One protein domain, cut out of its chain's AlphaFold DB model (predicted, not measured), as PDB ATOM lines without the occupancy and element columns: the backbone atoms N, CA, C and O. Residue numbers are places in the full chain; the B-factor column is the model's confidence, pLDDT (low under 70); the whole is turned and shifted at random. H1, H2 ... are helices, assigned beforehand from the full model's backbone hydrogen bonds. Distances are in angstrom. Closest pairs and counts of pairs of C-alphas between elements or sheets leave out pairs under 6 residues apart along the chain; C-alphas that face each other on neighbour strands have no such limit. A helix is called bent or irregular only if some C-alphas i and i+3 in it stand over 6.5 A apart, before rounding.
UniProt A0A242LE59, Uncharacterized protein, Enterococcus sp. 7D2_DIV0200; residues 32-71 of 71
ATOM      1  N   PHE A  32     145.348 175.732 172.119       83.50
ATOM      2  CA  PHE A  32     144.690 174.551 171.539       83.50
ATOM      3  C   PHE A  32     145.394 173.249 171.954       83.50
ATOM      4  O   PHE A  32     144.781 172.387 172.582       83.50
ATOM      5  N   TRP A  33     146.710 173.149 171.730       89.50
ATOM      6  CA  TRP A  33     147.479 171.928 172.018       89.50
ATOM      7  C   TRP A  33     147.459 171.529 173.496       89.50
ATOM      8  O   TRP A  33     147.311 170.357 173.829       89.50
ATOM      9  N   LYS A  34     147.566 172.506 174.400       89.56
ATOM     10  CA  LYS A  34     147.585 172.243 175.844       89.56
ATOM     11  C   LYS A  34     146.222 171.766 176.348       89.56
ATOM     12  O   LYS A  34     146.164 170.881 177.193       89.56
ATOM     13  N   THR A  35     145.138 172.301 175.792       90.12
ATOM     14  CA  THR A  35     143.772 171.871 176.124       90.12
ATOM     15  C   THR A  35     143.480 170.469 175.585       90.12
ATOM     16  O   THR A  35     142.891 169.659 176.295       90.12
ATOM     17  N   VAL A  36     143.947 170.145 174.371       89.38
ATOM     18  CA  VAL A  36     143.849 168.785 173.814       89.38
ATOM     19  C   VAL A  36     144.559 167.781 174.720       89.38
ATOM     20  O   VAL A  36     143.963 166.766 175.066       89.38
ATOM     21  N   LEU A  37     145.781 168.077 175.177       92.88
ATOM     22  CA  LEU A  37     146.499 167.211 176.120       92.88
ATOM     23  C   LEU A  37     145.759 167.073 177.459       92.88
ATOM     24  O   LEU A  37     145.652 165.966 177.984       92.88
ATOM     25  N   LEU A  38     145.207 168.174 177.978       89.19
ATOM     26  CA  LEU A  38     144.417 168.190 179.212       89.19
ATOM     27  C   LEU A  38     143.165 167.313 179.146       89.19
ATOM     28  O   LEU A  38     142.743 166.823 180.181       89.19
ATOM     29  N   ILE A  39     142.568 167.118 177.969       91.31
ATOM     30  CA  ILE A  39     141.423 166.213 177.787       91.31
ATOM     31  C   ILE A  39     141.905 164.787 177.492       91.31
ATOM     32  O   ILE A  39     141.351 163.817 178.006       91.31
ATOM     33  N   LEU A  40     142.964 164.652 176.694       93.25
ATOM     34  CA  LEU A  40     143.479 163.368 176.232       93.25
ATOM     35  C   LEU A  40     144.005 162.499 177.382       93.25
ATOM     36  O   LEU A  40     143.619 161.337 177.485       93.25
ATOM     37  N   PHE A  41     144.856 163.043 178.258       95.69
ATOM     38  CA  PHE A  41     145.451 162.258 179.345       95.69
ATOM     39  C   PHE A  41     144.414 161.733 180.353       95.69
ATOM     40  O   PHE A  41     144.482 160.548 180.684       95.69
ATOM     41  N   PRO A  42     143.420 162.526 180.803       95.12
ATOM     42  CA  PRO A  42     142.333 162.011 181.629       95.12
ATOM     43  C   PRO A  42     141.481 160.957 180.928       95.12
ATOM     44  O   PRO A  42     141.136 159.970 181.565       95.12
ATOM     45  N   CYS A  43     141.176 161.111 179.634       94.06
ATOM     46  CA  CYS A  43     140.452 160.079 178.886       94.06
ATOM     47  C   CYS A  43     141.230 158.760 178.836       94.06
ATOM     48  O   CYS A  43     140.650 157.701 179.058       94.06
ATOM     49  N   ILE A  44     142.543 158.819 178.594       93.69
ATOM     50  CA  ILE A  44     143.414 157.636 178.615       93.69
ATOM     51  C   ILE A  44     143.435 157.015 180.016       93.69
ATOM     52  O   ILE A  44     143.245 155.809 180.149       93.69
ATOM     53  N   GLY A  45     143.616 157.823 181.064       94.69
ATOM     54  CA  GLY A  45     143.613 157.350 182.450       94.69
ATOM     55  C   GLY A  45     142.284 156.708 182.853       94.69
ATOM     56  O   GLY A  45     142.279 155.618 183.415       94.69
ATOM     57  N   TYR A  46     141.160 157.337 182.504       91.38
ATOM     58  CA  TYR A  46     139.818 156.800 182.731       91.38
ATOM     59  C   TYR A  46     139.608 155.479 181.991       91.38
ATOM     60  O   TYR A  46     139.089 154.526 182.569       91.38
ATOM     61  N   PHE A  47     140.040 155.401 180.730       87.31
ATOM     62  CA  PHE A  47     139.941 154.184 179.931       87.31
ATOM     63  C   PHE A  47     140.744 153.043 180.563       87.31
ATOM     64  O   PHE A  47     140.187 151.984 180.831       87.31
ATOM     65  N   ILE A  48     142.020 153.279 180.882       89.25
ATOM     66  CA  ILE A  48     142.888 152.281 181.521       89.25
ATOM     67  C   ILE A  48     142.323 151.851 182.883       89.25
ATOM     68  O   ILE A  48     142.259 150.654 183.157       89.25
ATOM     69  N   GLY A  49     141.877 152.801 183.710       89.12
ATOM     70  CA  GLY A  49     141.269 152.514 185.011       89.12
ATOM     71  C   GLY A  49     140.017 151.650 184.879       89.12
ATOM     72  O   GLY A  49     139.931 150.596 185.496       89.12
ATOM     73  N   THR A  50     139.106 152.013 183.973       85.06
ATOM     74  CA  THR A  50     137.876 151.242 183.707       85.06
ATOM     75  C   THR A  50     138.188 149.809 183.260       85.06
ATOM     76  O   THR A  50     137.540 148.856 183.694       85.06
ATOM     77  N   MET A  51     139.210 149.629 182.419       81.62
ATOM     78  CA  MET A  51     139.646 148.300 181.989       81.62
ATOM     79  C   MET A  51     140.190 147.448 183.141       81.62
ATOM     80  O   MET A  51     139.943 146.240 183.185       81.62
ATOM     81  N   GLN A  52     140.936 148.066 184.058       80.69
ATOM     82  CA  GLN A  52     141.523 147.390 185.209       80.69
ATOM     83  C   GLN A  52     140.465 147.045 186.266       80.69
ATOM     84  O   GLN A  52     140.459 145.918 186.768       80.69
ATOM     85  N   ASP A  53     139.545 147.968 186.540       78.81
ATOM     86  CA  ASP A  53     138.517 147.826 187.572       78.81
ATOM     87  C   ASP A  53     137.441 146.801 187.189       78.81
ATOM     88  O   ASP A  53     137.053 145.965 188.004       78.81
ATOM     89  N   GLU A  54     136.980 146.797 185.934       71.25
ATOM     90  CA  GLU A  54     135.900 145.898 185.505       71.25
ATOM     91  C   GLU A  54     136.401 144.540 184.973       71.25
ATOM     92  O   GLU A  54     135.595 143.732 184.507       71.25
ATOM     93  N   LYS A  55     137.725 144.282 184.976       67.69
ATOM     94  CA  LYS A  55     138.364 143.184 184.208       67.69
ATOM     95  C   LYS A  55     137.844 143.109 182.761       67.69
ATOM     96  O   LYS A  55     137.818 142.039 182.145       67.69
ATOM     97  N   ARG A  56     137.380 144.237 182.217       60.91
ATOM     98  CA  ARG A  56     136.801 144.305 180.880       60.91
ATOM     99  C   ARG A  56     137.932 144.263 179.873       60.91
ATOM    100  O   ARG A  56     138.791 145.138 179.831       60.91
ATOM    101  N   SER A  57     137.915 143.233 179.036       72.94
ATOM    102  CA  SER A  57     138.822 143.158 177.895       72.94
ATOM    103  C   SER A  57     138.489 144.258 176.884       72.94
ATOM    104  O   SER A  57     137.316 144.613 176.724       72.94
ATOM    105  N   ILE A  58     139.503 144.750 176.158       72.81
ATOM    106  CA  ILE A  58     139.370 145.746 175.073       72.81
ATOM    107  C   ILE A  58     138.226 145.350 174.122       72.81
ATOM    108  O   ILE A  58     137.449 146.194 173.681       72.81
ATOM    109  N   SER A  59     138.086 144.045 173.860       76.12
ATOM    110  CA  SER A  59     137.058 143.473 172.988       76.12
ATOM    111  C   SER A  59     135.628 143.794 173.428       76.12
ATOM    112  O   SER A  59     134.776 144.037 172.581       76.12
ATOM    113  N   SER A  60     135.356 143.858 174.734       77.88
ATOM    114  CA  SER A  60     134.023 144.185 175.263       77.88
ATOM    115  C   SER A  60     133.649 145.660 175.075       77.88
ATOM    116  O   SER A  60     132.492 145.984 174.800       77.88
ATOM    117  N   ILE A  61     134.636 146.557 175.158       79.19
ATOM    118  CA  ILE A  61     134.434 147.993 174.942       79.19
ATOM    119  C   ILE A  61     134.242 148.270 173.450       79.19
ATOM    120  O   ILE A  61     133.312 148.979 173.075       79.19
ATOM    121  N   LEU A  62     135.059 147.650 172.593       81.06
ATOM    122  CA  LEU A  62     134.902 147.735 171.139       81.06
ATOM    123  C   LEU A  62     133.537 147.214 170.684       81.06
ATOM    124  O   LEU A  62     132.873 147.886 169.901       81.06
ATOM    125  N   ALA A  63     133.077 146.084 171.232       83.75
ATOM    126  CA  ALA A  63     131.745 145.557 170.947       83.75
ATOM    127  C   ALA A  63     130.630 146.528 171.373       83.75
ATOM    128  O   ALA A  63     129.644 146.685 170.660       83.75
ATOM    129  N   SER A  64     130.796 147.225 172.502       81.19
ATOM    130  CA  SER A  64     129.824 148.220 172.980       81.19
ATOM    131  C   SER A  64     129.780 149.469 172.093       81.19
ATOM    132  O   SER A  64     128.703 150.001 171.833       81.19
ATOM    133  N   ILE A  65     130.936 149.928 171.601       84.00
ATOM    134  CA  ILE A  65     131.026 151.055 170.660       84.00
ATOM    135  C   ILE A  65     130.433 150.663 169.305       84.00
ATOM    136  O   ILE A  65     129.659 151.427 168.736       84.00
ATOM    137  N   GLN A  66     130.751 149.467 168.809       87.62
ATOM    138  CA  GLN A  66     130.203 148.951 167.560       87.62
ATOM    139  C   GLN A  66     128.674 148.837 167.637       87.62
ATOM    140  O   GLN A  66     127.981 149.389 166.790       87.62
ATOM    141  N   ALA A  67     128.144 148.248 168.713       85.62
ATOM    142  CA  ALA A  67     126.703 148.149 168.939       85.62
ATOM    143  C   ALA A  67     126.007 149.516 169.105       85.62
ATOM    144  O   ALA A  67     124.806 149.621 168.865       85.62
ATOM    145  N   PHE A  68     126.728 150.561 169.528       87.62
ATOM    146  CA  PHE A  68     126.217 151.934 169.566       87.62
ATOM    147  C   PHE A  68     126.177 152.585 168.174       87.62
ATOM    148  O   PHE A  68     125.278 153.374 167.911       87.62
ATOM    149  N   PHE A  69     127.130 152.260 167.295       83.50
ATOM    150  CA  PHE A  69     127.201 152.769 165.918       83.50
ATOM    151  C   PHE A  69     126.297 152.017 164.929       83.50
ATOM    152  O   PHE A  69     125.894 152.594 163.925       83.50
ATOM    153  N   GLU A  70     125.980 150.750 165.197       81.81
ATOM    154  CA  GLU A  70     125.017 149.941 164.427       81.81
ATOM    155  C   GLU A  70     123.550 150.192 164.823       81.81
ATOM    156  O   GLU A  70     122.649 149.525 164.313       81.81
ATOM    157  N   ARG A  71     123.303 151.139 165.735       60.34
ATOM    158  CA  ARG A  71     121.972 151.511 166.222       60.34
ATOM    159  C   ARG A  71     121.435 152.752 165.524       60.34
ATOM    160  O   ARG A  71     120.202 152.785 165.317       60.34
TER     161      ARG A  71
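This is residues 32 to 71 of the 71 residues of an uncharacterized protein of Enterococcus sp. 7D2_DIV0200 (UniProt A0A242LE59). A long helix, H1, and a shorter one, H2, meet near their ends in an open V, with the tight link of residues 54 to 57 at its corner. Residues 32 to 46 of H1 and 62 to 69 of H2 stand free as the two arms. The printed part has 40 residues, with H1 then H2 along the chain and no named strand; the class is all helix. The whole is loose, with a radius of gyration of the C-alphas of 12.9 A, and flat, spanning 32 by 26 by 10 A.

H1, residues 32 to 53, begins with C-alpha 32 at (144.690, 174.551, 171.539) and is 31.8 A long from first to last C-alpha. It is neither bent nor irregular, but only just: C-alphas 38 and 41 are 6.0 A apart. H2, residues 58 to 69, is 16.8 A long and ends with C-alpha 69 at (127.201, 152.769, 165.918).

H1 and H2 are close but not clearly touching; their closest C-alphas, those of Met 51 and Ile 58, are 7.4 A apart. They run opposite ways at a steep tilt of 64 degrees. Every O i to N i+4 pair of H2 is within hydrogen-bond range, and 17 of 18 in H1.

The C-alphas farthest apart, those of Phe 32 and Lys 55, are 34.4 A apart. The printed part has no cut and ends at Arg 71, the chain's last residue. Mean pLDDT of the printed part is 84.0; residues 55, 56 and 71 are under 70.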